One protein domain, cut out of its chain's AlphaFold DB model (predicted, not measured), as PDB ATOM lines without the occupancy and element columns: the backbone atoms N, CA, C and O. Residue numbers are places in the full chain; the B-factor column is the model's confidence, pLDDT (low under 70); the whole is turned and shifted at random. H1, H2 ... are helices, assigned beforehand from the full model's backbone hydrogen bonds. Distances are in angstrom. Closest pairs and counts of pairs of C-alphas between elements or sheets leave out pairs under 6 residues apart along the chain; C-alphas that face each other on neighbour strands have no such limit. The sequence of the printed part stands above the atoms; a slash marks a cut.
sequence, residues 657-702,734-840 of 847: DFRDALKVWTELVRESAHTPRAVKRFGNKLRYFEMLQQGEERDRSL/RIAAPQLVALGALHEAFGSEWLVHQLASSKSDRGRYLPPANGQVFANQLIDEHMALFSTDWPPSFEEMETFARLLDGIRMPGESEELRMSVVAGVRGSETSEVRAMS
ATOM      1  N   ASP A 657     277.024 277.326 318.496       86.75
ATOM      2  CA  ASP A 657     276.892 278.738 318.852       86.75
ATOM      3  C   ASP A 657     278.048 279.572 318.284       86.75
ATOM      4  O   ASP A 657     277.813 280.657 317.766       86.75
ATOM      5  N   PHE A 658     279.277 279.034 318.255       90.12
ATOM      6  CA  PHE A 658     280.401 279.674 317.561       90.12
ATOM      7  C   PHE A 658     280.127 279.870 316.066       90.12
ATOM      8  O   PHE A 658     280.351 280.954 315.532       90.12
ATOM      9  N   ARG A 659     279.634 278.834 315.370       90.69
ATOM     10  CA  ARG A 659     279.339 278.928 313.930       90.69
ATOM     11  C   ARG A 659     278.226 279.917 313.631       90.69
ATOM     12  O   ARG A 659     278.306 280.616 312.625       90.69
ATOM     13  N   ASP A 660     277.185 279.932 314.453       90.00
ATOM     14  CA  ASP A 660     276.048 280.822 314.249       90.00
ATOM     15  C   ASP A 660     276.437 282.273 314.569       90.00
ATOM     16  O   ASP A 660     276.158 283.154 313.758       90.00
ATOM     17  N   ALA A 661     277.219 282.512 315.629       91.44
ATOM     18  CA  ALA A 661     277.780 283.832 315.913       91.44
ATOM     19  C   ALA A 661     278.727 284.301 314.797       91.44
ATOM     20  O   ALA A 661     278.669 285.453 314.378       91.44
ATOM     21  N   LEU A 662     279.569 283.410 314.255       91.94
ATOM     22  CA  LEU A 662     280.483 283.762 313.168       91.94
ATOM     23  C   LEU A 662     279.722 284.224 311.922       91.94
ATOM     24  O   LEU A 662     280.170 285.161 311.271       91.94
ATOM     25  N   LYS A 663     278.568 283.625 311.595       90.38
ATOM     26  CA  LYS A 663     277.742 284.071 310.459       90.38
ATOM     27  C   LYS A 663     277.231 285.497 310.643       90.38
ATOM     28  O   LYS A 663     277.320 286.268 309.698       90.38
ATOM     29  N   VAL A 664     276.743 285.828 311.839       89.56
ATOM     30  CA  VAL A 664     276.204 287.159 312.170       89.56
ATOM     31  C   VAL A 664     277.314 288.211 312.100       89.56
ATOM     32  O   VAL A 664     277.237 289.182 311.353       89.56
ATOM     33  N   TRP A 665     278.416 287.971 312.808       92.31
ATOM     34  CA  TRP A 665     279.476 288.963 312.984       92.31
ATOM     35  C   TRP A 665     280.445 289.091 311.798       92.31
ATOM     36  O   TRP A 665     281.161 290.087 311.698       92.31
ATOM     37  N   THR A 666     280.478 288.122 310.876       90.62
ATOM     38  CA  THR A 666     281.331 288.208 309.672       90.62
ATOM     39  C   THR A 666     280.915 289.357 308.750       90.62
ATOM     40  O   THR A 666     281.763 289.868 308.022       90.62
ATOM     41  N   GLU A 667     279.648 289.782 308.773       87.81
ATOM     42  CA  GLU A 667     279.184 290.910 307.954       87.81
ATOM     43  C   GLU A 667     279.856 292.225 308.377       87.81
ATOM     44  O   GLU A 667     280.392 292.925 307.521       87.81
ATOM     45  N   LEU A 668     279.980 292.491 309.685       88.56
ATOM     46  CA  LEU A 668     280.707 293.663 310.196       88.56
ATOM     47  C   LEU A 668     282.169 293.674 309.739       88.56
ATOM     48  O   LEU A 668     282.691 294.691 309.288       88.56
ATOM     49  N   VAL A 669     282.829 292.515 309.814       87.31
ATOM     50  CA  VAL A 669     284.224 292.379 309.378       87.31
ATOM     51  C   VAL A 669     284.354 292.523 307.863       87.31
ATOM     52  O   VAL A 669     285.387 292.968 307.383       87.31
ATOM     53  N   ARG A 670     283.335 292.165 307.076       87.25
ATOM     54  CA  ARG A 670     283.362 292.355 305.618       87.25
ATOM     55  C   ARG A 670     283.304 293.834 305.236       87.25
ATOM     56  O   ARG A 670     283.904 294.202 304.230       87.25
ATOM     57  N   GLU A 671     282.615 294.655 306.023       83.31
ATOM     58  CA  GLU A 671     282.561 296.106 305.819       83.31
ATOM     59  C   GLU A 671     283.869 296.801 306.217       83.31
ATOM     60  O   GLU A 671     284.321 297.702 305.509       83.31
ATOM     61  N   SER A 672     284.506 296.368 307.312       78.62
ATOM     62  CA  SER A 672     285.766 296.962 307.779       78.62
ATOM     63  C   SER A 672     287.003 296.421 307.053       78.62
ATOM     64  O   SER A 672     287.955 297.160 306.802       78.62
ATOM     65  N   ALA A 673     287.018 295.137 306.685       77.44
ATOM     66  CA  ALA A 673     288.183 294.487 306.101       77.44
ATOM     67  C   ALA A 673     288.231 294.633 304.574       77.44
ATOM     68  O   ALA A 673     287.380 294.144 303.836       77.44
ATOM     69  N   HIS A 674     289.329 295.189 304.064       70.56
ATOM     70  CA  HIS A 674     289.476 295.494 302.636       70.56
ATOM     71  C   HIS A 674     289.779 294.286 301.726       70.56
ATOM     72  O   HIS A 674     289.918 294.453 300.515       70.56
ATOM     73  N   THR A 675     289.939 293.064 302.262       82.56
ATOM     74  CA  THR A 675     290.297 291.887 301.445       82.56
ATOM     75  C   THR A 675     289.619 290.588 301.906       82.56
ATOM     76  O   THR A 675     289.532 290.331 303.109       82.56
ATOM     77  N   PRO A 676     289.259 289.665 300.985       84.88
ATOM     78  CA  PRO A 676     288.732 288.340 301.347       84.88
ATOM     79  C   PRO A 676     289.676 287.526 302.240       84.88
ATOM     80  O   PRO A 676     289.256 286.666 303.014       84.88
ATOM     81  N   ARG A 677     290.983 287.782 302.126       82.69
ATOM     82  CA  ARG A 677     292.002 287.129 302.942       82.69
ATOM     83  C   ARG A 677     291.929 287.567 304.401       82.69
ATOM     84  O   ARG A 677     292.105 286.715 305.269       82.69
ATOM     85  N   ALA A 678     291.674 288.849 304.660       82.00
ATOM     86  CA  ALA A 678     291.507 289.371 306.010       82.00
ATOM     87  C   ALA A 678     290.293 288.725 306.695       82.00
ATOM     88  O   ALA A 678     290.445 288.157 307.770       82.00
ATOM     89  N   VAL A 679     289.152 288.627 306.003       87.19
ATOM     90  CA  VAL A 679     287.948 287.937 306.514       87.19
ATOM     91  C   VAL A 679     288.225 286.460 306.845       87.19
ATOM     92  O   VAL A 679     287.867 285.967 307.915       87.19
ATOM     93  N   LYS A 680     288.930 285.731 305.967       87.75
ATOM     94  CA  LYS A 680     289.337 284.340 306.250       87.75
ATOM     95  C   LYS A 680     290.309 284.241 307.427       87.75
ATOM     96  O   LYS A 680     290.252 283.282 308.197       87.75
ATOM     97  N   ARG A 681     291.234 285.196 307.553       87.56
ATOM     98  CA  ARG A 681     292.196 285.248 308.658       87.56
ATOM     99  C   ARG A 681     291.476 285.491 309.983       87.56
ATOM    100  O   ARG A 681     291.763 284.775 310.936       87.56
ATOM    101  N   PHE A 682     290.509 286.405 310.006       89.25
ATOM    102  CA  PHE A 682     289.635 286.668 311.145       89.25
ATOM    103  C   PHE A 682     288.926 285.392 311.631       89.25
ATOM    104  O   PHE A 682     289.099 284.991 312.782       89.25
ATOM    105  N   GLY A 683     288.235 284.673 310.738       91.12
ATOM    106  CA  GLY A 683     287.557 283.423 311.110       91.12
ATOM    107  C   GLY A 683     288.514 282.361 311.670       91.12
ATOM    108  O   GLY A 683     288.221 281.711 312.673       91.12
ATOM    109  N   ASN A 684     289.703 282.221 311.074       92.00
ATOM    110  CA  ASN A 684     290.729 281.298 311.566       92.00
ATOM    111  C   ASN A 684     291.331 281.731 312.917       92.00
ATOM    112  O   ASN A 684     291.589 280.870 313.755       92.00
ATOM    113  N   LYS A 685     291.516 283.036 313.157       91.19
ATOM    114  CA  LYS A 685     291.988 283.601 314.437       91.19
ATOM    115  C   LYS A 685     291.017 283.261 315.569       91.19
ATOM    116  O   LYS A 685     291.432 282.722 316.590       91.19
ATOM    117  N   LEU A 686     289.719 283.488 315.363       92.38
ATOM    118  CA  LEU A 686     288.704 283.174 316.373       92.38
ATOM    119  C   LEU A 686     288.559 281.679 316.621       92.38
ATOM    120  O   LEU A 686     288.439 281.258 317.768       92.38
ATOM    121  N   ARG A 687     288.638 280.861 315.568       92.12
ATOM    122  CA  ARG A 687     288.630 279.406 315.728       92.12
ATOM    123  C   ARG A 687     289.834 278.940 316.536       92.12
ATOM    124  O   ARG A 687     289.695 278.086 317.403       92.12
ATOM    125  N   TYR A 688     291.012 279.501 316.281       91.94
ATOM    126  CA  TYR A 688     292.197 279.209 317.081       91.94
ATOM    127  C   TYR A 688     291.977 279.554 318.564       91.94
ATOM    128  O   TYR A 688     292.234 278.710 319.424       91.94
ATOM    129  N   PHE A 689     291.408 280.725 318.869       90.19
ATOM    130  CA  PHE A 689     291.035 281.100 320.238       90.19
ATOM    131  C   PHE A 689     290.005 280.163 320.871       90.19
ATOM    132  O   PHE A 689     290.148 279.813 322.043       90.19
ATOM    133  N   GLU A 690     288.990 279.724 320.124       87.75
ATOM    134  CA  GLU A 690     288.020 278.743 320.615       87.75
ATOM    135  C   GLU A 690     288.737 277.429 320.959       87.75
ATOM    136  O   GLU A 690     288.548 276.894 322.049       87.75
ATOM    137  N   MET A 691     289.611 276.930 320.077       87.56
ATOM    138  CA  MET A 691     290.326 275.661 320.274       87.56
ATOM    139  C   MET A 691     291.324 275.688 321.441       87.56
ATOM    140  O   MET A 691     291.527 274.646 322.076       87.56
ATOM    141  N   LEU A 692     291.915 276.849 321.750       84.06
ATOM    142  CA  LEU A 692     292.767 277.044 322.930       84.06
ATOM    143  C   LEU A 692     291.996 276.906 324.246       84.06
ATOM    144  O   LEU A 692     292.534 276.399 325.227       84.06
ATOM    145  N   GLN A 693     290.733 277.329 324.264       79.25
ATOM    146  CA  GLN A 693     289.888 277.312 325.461       79.25
ATOM    147  C   GLN A 693     289.257 275.938 325.734       79.25
ATOM    148  O   GLN A 693     288.700 275.693 326.809       79.25
ATOM    149  N   GLN A 694     289.337 275.007 324.778       71.38
ATOM    150  CA  GLN A 694     288.831 273.650 324.968       71.38
ATOM    151  C   GLN A 694     289.749 272.882 325.942       71.38
ATOM    152  O   GLN A 694     290.964 272.832 325.778       71.38
ATOM    153  N   GLY A 695     289.186 272.300 327.001       62.62
ATOM    154  CA  GLY A 695     289.950 271.476 327.950       62.62
ATOM    155  C   GLY A 695     290.247 270.072 327.409       62.62
ATOM    156  O   GLY A 695     289.618 269.626 326.449       62.62
ATOM    157  N   GLU A 696     291.148 269.334 328.069       58.53
ATOM    158  CA  GLU A 696     291.525 267.954 327.698       58.53
ATOM    159  C   GLU A 696     290.349 266.957 327.667       58.53
ATOM    160  O   GLU A 696     290.431 265.912 327.021       58.53
ATOM    161  N   GLU A 697     289.234 267.252 328.344       53.84
ATOM    162  CA  GLU A 697     288.062 266.367 328.394       53.84
ATOM    163  C   GLU A 697     287.429 266.112 327.020       53.84
ATOM    164  O   GLU A 697     286.933 265.009 326.785       53.84
ATOM    165  N   ARG A 698     287.499 267.074 326.085       57.97
ATOM    166  CA  ARG A 698     286.979 266.900 324.715       57.97
ATOM    167  C   ARG A 698     287.846 265.989 323.838       57.97
ATOM    168  O   ARG A 698     287.352 265.503 322.826       57.97
ATOM    169  N   ASP A 699     289.095 265.719 324.221       57.53
ATOM    170  CA  ASP A 699     290.032 264.899 323.435       57.53
ATOM    171  C   ASP A 699     289.988 263.398 323.791       57.53
ATOM    172  O   ASP A 699     290.748 262.601 323.227       57.53
ATOM    173  N   ARG A 700     289.124 262.975 324.729       58.62
ATOM    174  CA  ARG A 700     289.028 261.563 325.133       58.62
ATOM    175  C   ARG A 700     288.409 260.709 324.029       58.62
ATOM    176  O   ARG A 700     287.346 261.009 323.484       58.62
ATOM    177  N   SER A 701     289.076 259.602 323.701       58.31
ATOM    178  CA  SER A 701     288.519 258.605 322.788       58.31
ATOM    179  C   SER A 701     287.556 257.665 323.523       58.31
ATOM    180  O   SER A 701     287.730 257.405 324.712       58.31
ATOM    181  N   LEU A 702     286.609 257.045 322.803       55.09
ATOM    182  CA  LEU A 702     285.724 256.000 323.360       55.09
ATOM    183  C   LEU A 702     286.488 254.879 324.076       55.09
ATOM    184  O   LEU A 702     285.985 254.269 325.014       55.09
ATOM    185  N   ARG A 734     286.674 280.534 330.616       68.50
ATOM    186  CA  ARG A 734     286.196 280.428 329.231       68.50
ATOM    187  C   ARG A 734     285.363 281.649 328.890       68.50
ATOM    188  O   ARG A 734     284.372 281.902 329.564       68.50
ATOM    189  N   ILE A 735     285.717 282.332 327.810       83.69
ATOM    190  CA  ILE A 735     284.805 283.263 327.152       83.69
ATOM    191  C   ILE A 735     283.749 282.415 326.446       83.69
ATOM    192  O   ILE A 735     284.085 281.436 325.766       83.69
ATOM    193  N   ALA A 736     282.471 282.764 326.597       86.56
ATOM    194  CA  ALA A 736     281.414 282.090 325.852       86.56
ATOM    195  C   ALA A 736     281.684 282.204 324.341       86.56
ATOM    196  O   ALA A 736     282.084 283.258 323.848       86.56
ATOM    197  N   ALA A 737     281.478 281.121 323.586       88.31
ATOM    198  CA  ALA A 737     281.871 281.083 322.177       88.31
ATOM    199  C   ALA A 737     281.230 282.199 321.321       88.31
ATOM    200  O   ALA A 737     281.952 282.793 320.521       88.31
ATOM    201  N   PRO A 738     279.946 282.565 321.516       90.12
ATOM    202  CA  PRO A 738     279.371 283.736 320.859       90.12
ATOM    203  C   PRO A 738     280.068 285.041 321.256       90.12
ATOM    204  O   PRO A 738     280.381 285.858 320.393       90.12
ATOM    205  N   GLN A 739     280.342 285.233 322.549       90.75
ATOM    206  CA  GLN A 739     280.954 286.455 323.073       90.75
ATOM    207  C   GLN A 739     282.376 286.648 322.537       90.75
ATOM    208  O   GLN A 739     282.757 287.754 322.164       90.75
ATOM    209  N   LEU A 740     283.140 285.557 322.409       90.81
ATOM    210  CA  LEU A 740     284.457 285.557 321.773       90.81
ATOM    211  C   LEU A 740     284.388 286.081 320.334       90.81
ATOM    212  O   LEU A 740     285.263 286.835 319.910       90.81
ATOM    213  N   VAL A 741     283.366 285.668 319.580       92.38
ATOM    214  CA  VAL A 741     283.186 286.102 318.192       92.38
ATOM    215  C   VAL A 741     282.824 287.583 318.121       92.38
ATOM    216  O   VAL A 741     283.428 288.300 317.324       92.38
ATOM    217  N   ALA A 742     281.912 288.044 318.978       91.25
ATOM    218  CA  ALA A 742     281.521 289.449 319.067       91.25
ATOM    219  C   ALA A 742     282.715 290.357 319.410       91.25
ATOM    220  O   ALA A 742     283.028 291.288 318.669       91.25
ATOM    221  N   LEU A 743     283.444 290.031 320.486       90.69
ATOM    222  CA  LEU A 743     284.673 290.727 320.895       90.69
ATOM    223  C   LEU A 743     285.708 290.750 319.764       90.69
ATOM    224  O   LEU A 743     286.318 291.779 319.479       90.69
ATOM    225  N   GLY A 744     285.862 289.611 319.090       90.25
ATOM    226  CA  GLY A 744     286.676 289.455 317.897       90.25
ATOM    227  C   GLY A 744     286.331 290.441 316.789       90.25
ATOM    228  O   GLY A 744     287.218 291.120 316.276       90.25
ATOM    229  N   ALA A 745     285.063 290.476 316.388       90.75
ATOM    230  CA  ALA A 745     284.593 291.281 315.267       90.75
ATOM    231  C   ALA A 745     284.703 292.779 315.556       90.75
ATOM    232  O   ALA A 745     285.148 293.536 314.697       90.75
ATOM    233  N   LEU A 746     284.381 293.196 316.784       88.81
ATOM    234  CA  LEU A 746     284.578 294.576 317.222       88.81
ATOM    235  C   LEU A 746     286.058 294.963 317.219       88.81
ATOM    236  O   LEU A 746     286.407 296.050 316.771       88.81
ATOM    237  N   HIS A 747     286.946 294.072 317.660       87.38
ATOM    238  CA  HIS A 747     288.386 294.312 317.593       87.38
ATOM    239  C   HIS A 747     288.904 294.445 316.157       87.38
ATOM    240  O   HIS A 747     289.729 295.314 315.891       87.38
ATOM    241  N   GLU A 748     288.399 293.643 315.223       86.56
ATOM    242  CA  GLU A 748     288.785 293.750 313.813       86.56
ATOM    243  C   GLU A 748     288.223 295.023 313.149       86.56
ATOM    244  O   GLU A 748     288.867 295.594 312.275       86.56
ATOM    245  N   ALA A 749     287.035 295.487 313.556       85.81
ATOM    246  CA  ALA A 749     286.388 296.669 312.981       85.81
ATOM    247  C   ALA A 749     286.873 298.004 313.573       85.81
ATOM    248  O   ALA A 749     287.018 298.977 312.839       85.81
ATOM    249  N   PHE A 750     287.138 298.053 314.881       83.75
ATOM    250  CA  PHE A 750     287.437 299.288 315.620       83.75
ATOM    251  C   PHE A 750     288.838 299.301 316.257       83.75
ATOM    252  O   PHE A 750     289.174 300.223 316.999       83.75
ATOM    253  N   GLY A 751     289.664 298.281 316.008       80.88
ATOM    254  CA  GLY A 751     291.022 298.180 316.543       80.88
ATOM    255  C   GLY A 751     291.083 297.822 318.032       80.88
ATOM    256  O   GLY A 751     290.181 297.201 318.596       80.88
ATOM    257  N   SER A 752     292.192 298.164 318.691       77.44
ATOM    258  CA  SER A 752     292.382 297.931 320.131       77.44
ATOM    259  C   SER A 752     291.839 299.056 321.014       77.44
ATOM    260  O   SER A 752     291.563 298.813 322.187       77.44
ATOM    261  N   GLU A 753     291.649 300.264 320.478       76.38
ATOM    262  CA  GLU A 753     291.318 301.465 321.260       76.38
ATOM    263  C   GLU A 753     290.014 301.332 322.046       76.38
ATOM    264  O   GLU A 753     289.959 301.678 323.227       76.38
ATOM    265  N   TRP A 754     288.974 300.771 321.426       81.75
ATOM    266  CA  TRP A 754     287.692 300.554 322.096       81.75
ATOM    267  C   TRP A 754     287.833 299.593 323.287       81.75
ATOM    268  O   TRP A 754     287.262 299.842 324.345       81.75
ATOM    269  N   LEU A 755     288.639 298.532 323.146       81.94
ATOM    270  CA  LEU A 755     288.874 297.551 324.206       81.94
ATOM    271  C   LEU A 755     289.655 298.185 325.363       81.94
ATOM    272  O   LEU A 755     289.311 297.967 326.521       81.94
ATOM    273  N   VAL A 756     290.663 299.012 325.060       76.44
ATOM    274  CA  VAL A 756     291.409 299.770 326.081       76.44
ATOM    275  C   VAL A 756     290.483 300.711 326.840       76.44
ATOM    276  O   VAL A 756     290.514 300.729 328.068       76.44
ATOM    277  N   HIS A 757     289.625 301.445 326.130       77.88
ATOM    278  CA  HIS A 757     288.652 302.338 326.751       77.88
ATOM    279  C   HIS A 757     287.705 301.581 327.697       77.88
ATOM    280  O   HIS A 757     287.454 302.036 328.807       77.88
ATOM    281  N   GLN A 758     287.215 300.405 327.291       77.31
ATOM    282  CA  GLN A 758     286.330 299.574 328.119       77.31
ATOM    283  C   GLN A 758     287.025 298.961 329.339       77.31
ATOM    284  O   GLN A 758     286.411 298.788 330.392       77.31
ATOM    285  N   LEU A 759     288.306 298.617 329.213       75.19
ATOM    286  CA  LEU A 759     289.101 298.112 330.331       75.19
ATOM    287  C   LEU A 759     289.446 299.228 331.328       75.19
ATOM    288  O   LEU A 759     289.474 298.973 332.530       75.19
ATOM    289  N   ALA A 760     289.663 300.454 330.841       72.69
ATOM    290  CA  ALA A 760     289.976 301.626 331.656       72.69
ATOM    291  C   ALA A 760     288.741 302.291 332.297       72.69
ATOM    292  O   ALA A 760     288.886 303.026 333.275       72.69
ATOM    293  N   SER A 761     287.535 302.057 331.773       72.06
ATOM    294  CA  SER A 761     286.306 302.673 332.275       72.06
ATOM    295  C   SER A 761     285.793 302.014 333.565       72.06
ATOM    296  O   SER A 761     285.889 300.796 333.780       72.06
ATOM    297  N   SER A 762     285.229 302.843 334.452       60.94
ATOM    298  CA  SER A 762     284.625 302.382 335.708       60.94
ATOM    299  C   SER A 762     283.379 301.524 335.444       60.94
ATOM    300  O   SER A 762     282.746 301.642 334.396       60.94
ATOM    301  N   LYS A 763     282.982 300.671 336.400       61.09
ATOM    302  CA  LYS A 763     281.818 299.767 336.253       61.09
ATOM    303  C   LYS A 763     280.524 300.481 335.830       61.09
ATOM    304  O   LYS A 763     279.720 299.864 335.142       61.09
ATOM    305  N   SER A 764     280.325 301.740 336.228       56.19
ATOM    306  CA  SER A 764     279.149 302.548 335.864       56.19
ATOM    307  C   SER A 764     279.242 303.202 334.482       56.19
ATOM    308  O   SER A 764     278.220 303.627 333.960       56.19
ATOM    309  N   ASP A 765     280.443 303.275 333.902       57.16
ATOM    310  CA  ASP A 765     280.742 303.939 332.622       57.16
ATOM    311  C   ASP A 765     281.008 302.935 331.477       57.16
ATOM    312  O   ASP A 765     281.251 303.307 330.327       57.16
ATOM    313  N   ARG A 766     280.956 301.627 331.773       66.00
ATOM    314  CA  ARG A 766     281.008 300.553 330.770       66.00
ATOM    315  C   ARG A 766     279.677 300.486 330.022       66.00
ATOM    316  O   ARG A 766     278.728 299.855 330.475       66.00
ATOM    317  N   GLY A 767     279.611 301.161 328.876       61.00
ATOM    318  CA  GLY A 767     278.449 301.185 327.974       61.00
ATOM    319  C   GLY A 767     278.763 300.649 326.573       61.00
ATOM    320  O   GLY A 767     279.827 300.084 326.343       61.00
ATOM    321  N   ARG A 768     277.879 300.867 325.586       67.56
ATOM    322  CA  ARG A 768     278.135 300.566 324.153       67.56
ATOM    323  C   ARG A 768     279.127 301.542 323.496       67.56
ATOM    324  O   ARG A 768     278.953 301.930 322.342       67.56
ATOM    325  N   TYR A 769     280.141 301.997 324.229       66.62
ATOM    326  CA  TYR A 769     281.130 302.898 323.661       66.62
ATOM    327  C   TYR A 769     281.907 302.177 322.554       66.62
ATOM    328  O   TYR A 769     282.566 301.162 322.791       66.62
ATOM    329  N   LEU A 770     281.804 302.734 321.353       75.56
ATOM    330  CA  LEU A 770     282.555 302.371 320.163       75.56
ATOM    331  C   LEU A 770     283.103 303.681 319.579       75.56
ATOM    332  O   LEU A 770     282.359 304.667 319.563       75.56
ATOM    333  N   PRO A 771     284.364 303.720 319.113       73.25
ATOM    334  CA  PRO A 771     284.926 304.889 318.453       73.25
ATOM    335  C   PRO A 771     284.018 305.348 317.302       73.25
ATOM    336  O   PRO A 771     283.440 304.494 316.619       73.25
ATOM    337  N   PRO A 772     283.878 306.665 317.063       68.00
ATOM    338  CA  PRO A 772     283.117 307.178 315.931       68.00
ATOM    339  C   PRO A 772     283.823 306.796 314.622       68.00
ATOM    340  O   PRO A 772     284.718 307.489 314.144       68.00
ATOM    341  N   ALA A 773     283.429 305.655 314.062       69.62
ATOM    342  CA  ALA A 773     283.958 305.084 312.831       69.62
ATOM    343  C   ALA A 773     282.815 304.566 311.946       69.62
ATOM    344  O   ALA A 773     281.705 304.289 312.419       69.62
ATOM    345  N   ASN A 774     283.091 304.414 310.648       68.25
ATOM    346  CA  ASN A 774     282.156 303.781 309.719       68.25
ATOM    347  C   ASN A 774     281.785 302.383 310.244       68.25
ATOM    348  O   ASN A 774     282.666 301.589 310.560       68.25
ATOM    349  N   GLY A 775     280.485 302.103 310.366       78.06
ATOM    350  CA  GLY A 775     279.978 300.827 310.887       78.06
ATOM    351  C   GLY A 775     279.569 300.829 312.366       78.06
ATOM    352  O   GLY A 775     279.062 299.819 312.837       78.06
ATOM    353  N   GLN A 776     279.693 301.940 313.109       84.06
ATOM    354  CA  GLN A 776     279.259 302.009 314.519       84.06
ATOM    355  C   GLN A 776     277.764 301.684 314.718       84.06
ATOM    356  O   GLN A 776     277.399 300.920 315.612       84.06
ATOM    357  N   VAL A 777     276.885 302.254 313.885       84.19
ATOM    358  CA  VAL A 777     275.431 301.999 313.948       84.19
ATOM    359  C   VAL A 777     275.130 300.532 313.656       84.19
ATOM    360  O   VAL A 777     274.349 299.909 314.372       84.19
ATOM    361  N   PHE A 778     275.794 299.973 312.645       87.31
ATOM    362  CA  PHE A 778     275.643 298.575 312.264       87.31
ATOM    363  C   PHE A 778     276.151 297.628 313.361       87.31
ATOM    364  O   PHE A 778     275.451 296.696 313.748       87.31
ATOM    365  N   ALA A 779     277.304 297.923 313.966       86.88
ATOM    366  CA  ALA A 779     277.823 297.179 315.110       86.88
ATOM    367  C   ALA A 779     276.848 297.190 316.299       86.88
ATOM    368  O   ALA A 779     276.628 296.152 316.915       86.88
ATOM    369  N   ASN A 780     276.212 298.328 316.596       88.06
ATOM    370  CA  ASN A 780     275.200 298.409 317.653       88.06
ATOM    371  C   ASN A 780     273.953 297.559 317.363       88.06
ATOM    372  O   ASN A 780     273.418 296.962 318.296       88.06
ATOM    373  N   GLN A 781     273.516 297.471 316.102       89.31
ATOM    374  CA  GLN A 781     272.421 296.578 315.697       89.31
ATOM    375  C   GLN A 781     272.805 295.103 315.862       89.31
ATOM    376  O   GLN A 781     272.017 294.317 316.381       89.31
ATOM    377  N   LEU A 782     274.034 294.737 315.488       90.06
ATOM    378  CA  LEU A 782     274.540 293.372 315.656       90.06
ATOM    379  C   LEU A 782     274.688 292.979 317.129       90.06
ATOM    380  O   LEU A 782     274.457 291.823 317.467       90.06
ATOM    381  N   ILE A 783     275.026 293.921 318.017       89.31
ATOM    382  CA  ILE A 783     275.020 293.686 319.470       89.31
ATOM    383  C   ILE A 783     273.607 293.309 319.944       89.31
ATOM    384  O   ILE A 783     273.456 292.359 320.710       89.31
ATOM    385  N   ASP A 784     272.575 294.012 319.473       88.62
ATOM    386  CA  ASP A 784     271.179 293.717 319.826       88.62
ATOM    387  C   ASP A 784     270.723 292.352 319.303       88.62
ATOM    388  O   ASP A 784     270.134 291.565 320.049       88.62
ATOM    389  N   GLU A 785     271.058 292.036 318.052       89.94
ATOM    390  CA  GLU A 785     270.793 290.723 317.461       89.94
ATOM    391  C   GLU A 785     271.528 289.601 318.214       89.94
ATOM    392  O   GLU A 785     270.948 288.557 318.514       89.94
ATOM    393  N   HIS A 786     272.788 289.827 318.586       89.00
ATOM    394  CA  HIS A 786     273.608 288.886 319.348       89.00
ATOM    395  C   HIS A 786     273.014 288.585 320.729       89.00
ATOM    396  O   HIS A 786     272.878 287.416 321.094       89.00
ATOM    397  N   MET A 787     272.603 289.615 321.476       88.44
ATOM    398  CA  MET A 787     271.937 289.434 322.771       88.44
ATOM    399  C   MET A 787     270.631 288.643 322.626       88.44
ATOM    400  O   MET A 787     270.370 287.740 323.423       88.44
ATOM    401  N   ALA A 788     269.843 288.930 321.586       88.12
ATOM    402  CA  ALA A 788     268.590 288.229 321.319       88.12
ATOM    403  C   ALA A 788     268.802 286.747 320.954       88.12
ATOM    404  O   ALA A 788     268.044 285.889 321.405       88.12
ATOM    405  N   LEU A 789     269.831 286.432 320.159       87.75
ATOM    406  CA  LEU A 789     270.105 285.071 319.687       87.75
ATOM    407  C   LEU A 789     270.766 284.177 320.741       87.75
ATOM    408  O   LEU A 789     270.451 282.987 320.810       87.75
ATOM    409  N   PHE A 790     271.687 284.721 321.542       86.38
ATOM    410  CA  PHE A 790     272.533 283.923 322.437       86.38
ATOM    411  C   PHE A 790     272.227 284.111 323.924       86.38
ATOM    412  O   PHE A 790     272.825 283.414 324.742       86.38
ATOM    413  N   SER A 791     271.286 284.997 324.281       82.75
ATOM    414  CA  SER A 791     270.920 285.285 325.679       82.75
ATOM    415  C   SER A 791     272.139 285.639 326.546       82.75
ATOM    416  O   SER A 791     272.254 285.195 327.687       82.75
ATOM    417  N   THR A 792     273.085 286.387 325.974       79.00
ATOM    418  CA  THR A 792     274.308 286.846 326.645       79.00
ATOM    419  C   THR A 792     274.139 288.266 327.157       79.00
ATOM    420  O   THR A 792     273.575 289.104 326.451       79.00
ATOM    421  N   ASP A 793     274.717 288.563 328.316       77.81
ATOM    422  CA  ASP A 793     274.766 289.927 328.838       77.81
ATOM    423  C   ASP A 793     275.736 290.803 328.018       77.81
ATOM    424  O   ASP A 793     276.814 290.361 327.597       77.81
ATOM    425  N   TRP A 794     275.351 292.063 327.786       77.31
ATOM    426  CA  TRP A 794     276.208 293.081 327.177       77.31
ATOM    427  C   TRP A 794     276.230 294.354 328.035       77.31
ATOM    428  O   TRP A 794     275.161 294.826 328.430       77.31
ATOM    429  N   PRO A 795     277.400 294.973 328.273       74.75
ATOM    430  CA  PRO A 795     278.735 294.585 327.799       74.75
ATOM    431  C   PRO A 795     279.265 293.284 328.441       74.75
ATOM    432  O   PRO A 795     278.813 292.917 329.524       74.75
ATOM    433  N   PRO A 796     280.219 292.587 327.786       82.31
ATOM    434  CA  PRO A 796     280.895 291.427 328.362       82.31
ATOM    435  C   PRO A 796     281.479 291.723 329.743       82.31
ATOM    436  O   PRO A 796     281.849 292.859 330.059       82.31
ATOM    437  N   SER A 797     281.616 290.680 330.558       83.06
ATOM    438  CA  SER A 797     282.227 290.815 331.878       83.06
ATOM    439  C   SER A 797     283.692 291.267 331.773       83.06
ATOM    440  O   SER A 797     284.375 291.033 330.773       83.06
ATOM    441  N   PHE A 798     284.203 291.910 332.831       79.94
ATOM    442  CA  PHE A 798     285.612 292.328 332.883       79.94
ATOM    443  C   PHE A 798     286.565 291.162 332.617       79.94
ATOM    444  O   PHE A 798     287.509 291.289 331.849       79.94
ATOM    445  N   GLU A 799     286.269 290.019 333.232       80.50
ATOM    446  CA  GLU A 799     287.059 288.800 333.143       80.50
ATOM    447  C   GLU A 799     287.088 288.234 331.717       80.50
ATOM    448  O   GLU A 799     288.132 287.770 331.256       80.50
ATOM    449  N   GLU A 800     285.978 288.315 330.976       84.12
ATOM    450  CA  GLU A 800     285.934 287.926 329.563       84.12
ATOM    451  C   GLU A 800     286.759 288.868 328.684       84.12
ATOM    452  O   GLU A 800     287.513 288.399 327.829       84.12
ATOM    453  N   MET A 801     286.657 290.182 328.906       83.94
ATOM    454  CA  MET A 801     287.451 291.177 328.176       83.94
ATOM    455  C   MET A 801     288.949 291.029 328.461       83.94
ATOM    456  O   MET A 801     289.763 291.081 327.541       83.94
ATOM    457  N   GLU A 802     289.320 290.780 329.716       80.12
ATOM    458  CA  GLU A 802     290.702 290.524 330.118       80.12
ATOM    459  C   GLU A 802     291.231 289.222 329.500       80.12
ATOM    460  O   GLU A 802     292.326 289.186 328.933       80.12
ATOM    461  N   THR A 803     290.435 288.150 329.535       81.56
ATOM    462  CA  THR A 803     290.787 286.874 328.896       81.56
ATOM    463  C   THR A 803     290.980 287.057 327.391       81.56
ATOM    464  O   THR A 803     291.921 286.510 326.814       81.56
ATOM    465  N   PHE A 804     290.139 287.870 326.747       86.00
ATOM    466  CA  PHE A 804     290.255 288.180 325.325       86.00
ATOM    467  C   PHE A 804     291.531 288.974 325.025       86.00
ATOM    468  O   PHE A 804     292.257 288.633 324.091       86.00
ATOM    469  N   ALA A 805     291.865 289.966 325.854       81.06
ATOM    470  CA  ALA A 805     293.112 290.718 325.744       81.06
ATOM    471  C   ALA A 805     294.351 289.811 325.885       81.06
ATOM    472  O   ALA A 805     295.288 289.922 325.095       81.06
ATOM    473  N   ARG A 806     294.338 288.853 326.823       78.50
ATOM    474  CA  ARG A 806     295.415 287.853 326.981       78.50
ATOM    475  C   ARG A 806     295.544 286.939 325.758       78.50
ATOM    476  O   ARG A 806     296.655 286.628 325.333       78.50
ATOM    477  N   LEU A 807     294.423 286.519 325.167       83.94
ATOM    478  CA  LEU A 807     294.423 285.747 323.919       83.94
ATOM    479  C   LEU A 807     295.024 286.553 322.756       83.94
ATOM    480  O   LEU A 807     295.802 286.003 321.975       83.94
ATOM    481  N   LEU A 808     294.705 287.848 322.660       83.31
ATOM    482  CA  LEU A 808     295.278 288.751 321.659       83.31
ATOM    483  C   LEU A 808     296.790 288.947 321.828       83.31
ATOM    484  O   LEU A 808     297.484 289.025 320.818       83.31
ATOM    485  N   ASP A 809     297.308 288.994 323.057       78.00
ATOM    486  CA  ASP A 809     298.751 289.128 323.313       78.00
ATOM    487  C   ASP A 809     299.547 287.900 322.831       78.00
ATOM    488  O   ASP A 809     300.624 288.025 322.241       78.00
ATOM    489  N   GLY A 810     298.966 286.705 322.977       77.81
ATOM    490  CA  GLY A 810     299.553 285.446 322.509       77.81
ATOM    491  C   GLY A 810     299.657 285.303 320.984       77.81
ATOM    492  O   GLY A 810     300.250 284.335 320.501       77.81
ATOM    493  N   ILE A 811     299.100 286.239 320.205       79.56
ATOM    494  CA  ILE A 811     299.137 286.221 318.740       79.56
ATOM    495  C   ILE A 811     299.662 287.546 318.201       79.56
ATOM    496  O   ILE A 811     299.162 288.617 318.536       79.56
ATOM    497  N   ARG A 812     300.607 287.480 317.259       73.25
ATOM    498  CA  ARG A 812     300.949 288.606 316.388       73.25
ATOM    499  C   ARG A 812     300.221 288.462 315.047       73.25
ATOM    500  O   ARG A 812     300.301 287.449 314.358       73.25
ATOM    501  N   MET A 813     299.475 289.489 314.671       63.59
ATOM    502  CA  MET A 813     298.946 289.640 313.321       63.59
ATOM    503  C   MET A 813     299.958 290.439 312.500       63.59
ATOM    504  O   MET A 813     300.385 291.504 312.961       63.59
ATOM    505  N   PRO A 814     300.357 289.967 311.307       51.44
ATOM    506  CA  PRO A 814     301.299 290.716 310.497       51.44
ATOM    507  C   PRO A 814     300.640 292.020 310.020       51.44
ATOM    508  O   PRO A 814     299.575 291.974 309.396       51.44
ATOM    509  N   GLY A 815     301.270 293.160 310.326       48.16
ATOM    510  CA  GLY A 815     300.786 294.514 310.014       48.16
ATOM    511  C   GLY A 815     300.193 295.300 311.195       48.16
ATOM    512  O   GLY A 815     300.000 296.502 311.062       48.16
ATOM    513  N   GLU A 816     299.943 294.674 312.350       55.72
ATOM    514  CA  GLU A 816     299.551 295.395 313.576       55.72
ATOM    515  C   GLU A 816     300.791 295.974 314.279       55.72
ATOM    516  O   GLU A 816     301.754 295.244 314.546       55.72
ATOM    517  N   SER A 817     300.769 297.274 314.593       50.03
ATOM    518  CA  SER A 817     301.866 297.959 315.280       50.03
ATOM    519  C   SER A 817     302.014 297.481 316.728       50.03
ATOM    520  O   SER A 817     301.048 297.232 317.451       50.03
ATOM    521  N   GLU A 818     303.264 297.324 317.153       53.22
ATOM    522  CA  GLU A 818     303.621 296.783 318.468       53.22
ATOM    523  C   GLU A 818     303.242 297.750 319.606       53.22
ATOM    524  O   GLU A 818     302.810 297.319 320.673       53.22
ATOM    525  N   GLU A 819     303.281 299.058 319.335       46.00
ATOM    526  CA  GLU A 819     302.899 300.131 320.265       46.00
ATOM    527  C   GLU A 819     301.411 300.089 320.661       46.00
ATOM    528  O   GLU A 819     301.086 300.171 321.846       46.00
ATOM    529  N   LEU A 820     300.506 299.873 319.698       48.34
ATOM    530  CA  LEU A 820     299.049 299.783 319.920       48.34
ATOM    531  C   LEU A 820     298.614 298.500 320.650       48.34
ATOM    532  O   LEU A 820     297.485 298.412 321.134       48.34
ATOM    533  N   ARG A 821     299.493 297.494 320.723       53.25
ATOM    534  CA  ARG A 821     299.300 296.280 321.529       53.25
ATOM    535  C   ARG A 821     299.824 296.451 322.947       53.25
ATOM    536  O   ARG A 821     299.161 296.046 323.899       53.25
ATOM    537  N   MET A 822     300.998 297.064 323.088       52.03
ATOM    538  CA  MET A 822     301.589 297.358 324.392       52.03
ATOM    539  C   MET A 822     300.680 298.264 325.229       52.03
ATOM    540  O   MET A 822     300.632 298.095 326.445       52.03
ATOM    541  N   SER A 823     299.898 299.153 324.604       52.72
ATOM    542  CA  SER A 823     298.877 299.960 325.287       52.72
ATOM    543  C   SER A 823     297.713 299.131 325.855       52.72
ATOM    544  O   SER A 823     297.249 299.427 326.954       52.72
ATOM    545  N   VAL A 824     297.288 298.051 325.184       55.53
ATOM    546  CA  VAL A 824     296.274 297.106 325.701       55.53
ATOM    547  C   VAL A 824     296.787 296.384 326.937       55.53
ATOM    548  O   VAL A 824     296.113 296.340 327.963       55.53
ATOM    549  N   VAL A 825     298.013 295.863 326.862       53.44
ATOM    550  CA  VAL A 825     298.651 295.148 327.976       53.44
ATOM    551  C   VAL A 825     298.945 296.096 329.146       53.44
ATOM    552  O   VAL A 825     298.757 295.727 330.307       53.44
ATOM    553  N   ALA A 826     299.358 297.332 328.862       54.81
ATOM    554  CA  ALA A 826     299.575 298.366 329.870       54.81
ATOM    555  C   ALA A 826     298.266 298.823 330.533       54.81
ATOM    556  O   ALA A 826     298.257 299.022 331.746       54.81
ATOM    557  N   GLY A 827     297.162 298.923 329.784       53.84
ATOM    558  CA  GLY A 827     295.831 299.212 330.327       53.84
ATOM    559  C   GLY A 827     295.355 298.147 331.320       53.84
ATOM    560  O   GLY A 827     294.846 298.487 332.387       53.84
ATOM    561  N   VAL A 828     295.616 296.865 331.033       54.12
ATOM    562  CA  VAL A 828     295.339 295.752 331.961       54.12
ATOM    563  C   VAL A 828     296.193 295.868 333.235       54.12
ATOM    564  O   VAL A 828     295.644 295.888 334.338       54.12
ATOM    565  N   ARG A 829     297.518 296.053 333.117       49.34
ATOM    566  CA  ARG A 829     298.430 296.187 334.282       49.34
ATOM    567  C   ARG A 829     298.194 297.459 335.116       49.34
ATOM    568  O   ARG A 829     298.403 297.462 336.330       49.34
ATOM    569  N   GLY A 830     297.755 298.550 334.487       47.44
ATOM    570  CA  GLY A 830     297.369 299.796 335.160       47.44
ATOM    571  C   GLY A 830     296.108 299.656 336.025       47.44
ATOM    572  O   GLY A 830     295.950 300.371 337.016       47.44
ATOM    573  N   SER A 831     295.229 298.703 335.698       46.97
ATOM    574  CA  SER A 831     294.034 298.407 336.496       46.97
ATOM    575  C   SER A 831     294.335 297.519 337.715       46.97
ATOM    576  O   SER A 831     293.871 297.827 338.810       46.97
ATOM    577  N   GLU A 832     295.217 296.516 337.587       42.94
ATOM    578  CA  GLU A 832     295.661 295.686 338.725       42.94
ATOM    579  C   GLU A 832     296.350 296.533 339.808       42.94
ATOM    580  O   GLU A 832     296.138 296.351 341.006       42.94
ATOM    581  N   THR A 833     297.145 297.522 339.395       39.62
ATOM    582  CA  THR A 833     297.824 298.436 340.326       39.62
ATOM    583  C   THR A 833     296.882 299.440 340.993       39.62
ATOM    584  O   THR A 833     297.184 299.887 342.099       39.62
ATOM    585  N   SER A 834     295.735 299.774 340.392       39.03
ATOM    586  CA  SER A 834     294.731 300.648 341.015       39.03
ATOM    587  C   SER A 834     293.784 299.893 341.956       39.03
ATOM    588  O   SER A 834     293.494 300.417 343.031       39.03
ATOM    589  N   GLU A 835     293.408 298.642 341.657       37.69
ATOM    590  CA  GLU A 835     292.674 297.771 342.595       37.69
ATOM    591  C   GLU A 835     293.519 297.391 343.821       37.69
ATOM    592  O   GLU A 835     293.036 297.487 344.950       37.69
ATOM    593  N   VAL A 836     294.806 297.064 343.647       36.41
ATOM    594  CA  VAL A 836     295.712 296.780 344.779       36.41
ATOM    595  C   VAL A 836     295.937 298.026 345.647       36.41
ATOM    596  O   VAL A 836     296.005 297.921 346.872       36.41
ATOM    597  N   ARG A 837     295.982 299.224 345.046       31.86
ATOM    598  CA  ARG A 837     296.111 300.500 345.773       31.86
ATOM    599  C   ARG A 837     294.805 300.944 346.444       31.86
ATOM    600  O   ARG A 837     294.863 301.636 347.457       31.86
ATOM    601  N   ALA A 838     293.648 300.537 345.919       39.00
ATOM    602  CA  ALA A 838     292.343 300.729 346.554       39.00
ATOM    603  C   ALA A 838     292.111 299.739 347.712       39.00
ATOM    604  O   ALA A 838     291.512 300.099 348.722       39.00
ATOM    605  N   MET A 839     292.644 298.514 347.617       35.66
ATOM    606  CA  MET A 839     292.635 297.552 348.725       35.66
ATOM    607  C   MET A 839     293.633 297.924 349.833       35.66
ATOM    608  O   MET A 839     293.351 297.666 351.000       35.66
ATOM    609  N   SER A 840     294.760 298.578 349.511       36.19
ATOM    610  CA  SER A 840     295.732 299.039 350.518       36.19
ATOM    611  C   SER A 840     295.384 300.383 351.172       36.19
ATOM    612  O   SER A 840     295.918 300.687 352.236       36.19
TER     613      SER A 840
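Overview. This is residues 657 to 702 and 734 to 840 of the 847 residues of the protein "KAP NTPase domain-containing protein" of Rubrivivax sp (UniProt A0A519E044). Four helices, H1, H2, H4 and H6, form an up-and-down bundle, each running against the one before it, with H2 slanted; beside it H5 and H8 run side by side, and H7 packs on both at a slant. Two arms stick out: residues 696 to 702, with H3, and residues 832 to 840 of H8. The printed part has 153 residues with eight named helices, H1 to H8 along the chain, and no named strand: all helix. It is compact, radius of gyration of the C-alphas 15.9 A, spanning 49 by 47 by 34 A.

Arrangement. Start with the hairpin of H1, residues 657 to 672, and H2, residues 676 to 693: a shallow tilt of 34 degrees, only just short of steep, closest C-alphas Arg 670 and Val 679, 6.4 A. H3, residues 696 to 699, touches no helix. The hub, H4, residues 737 to 750, touches H1 the same way at 6 degrees, closest C-alphas Phe 658 and Ala 737, 5.0 A. Look next at H5, residues 753 to 760, and H8, residues 818 to 840, which touch at Val 756 and Val 824, closest C-alphas 5.6 A. H6, residues 776 to 790, touches H4, opposite ways at 2 degrees, closest C-alphas Pro 738 and Phe 790, 7.0 A. H7, residues 798 to 809, only just touches H4, with 3 pairs of C-alphas within 8 A, closest Leu 740 and Phe 804, 7.3 A. Every O i to N i+4 pair is within hydrogen-bond range in H2, H4, H5, H6 and H7; H1 has 10 of 12, H8 18 of 19, and H3 is too short for one.

Along the chain. Find C-alpha 657 at (276.892, 278.738, 318.852); H1 runs 23.1 A from there, with a kink of 37 degrees near residue 665. H2 measures 26.5 A. H8 runs 33.1 A to C-alpha 840 at (295.732, 299.039, 350.518).

Size, cuts and confidence. Residues 703 to 733 are not printed; C-alphas 702 and 734 are 25.1 A apart. The link H5 to H6 is long. Mean pLDDT of the printed part is 74.8; residues 813 to 840 are among those under 70.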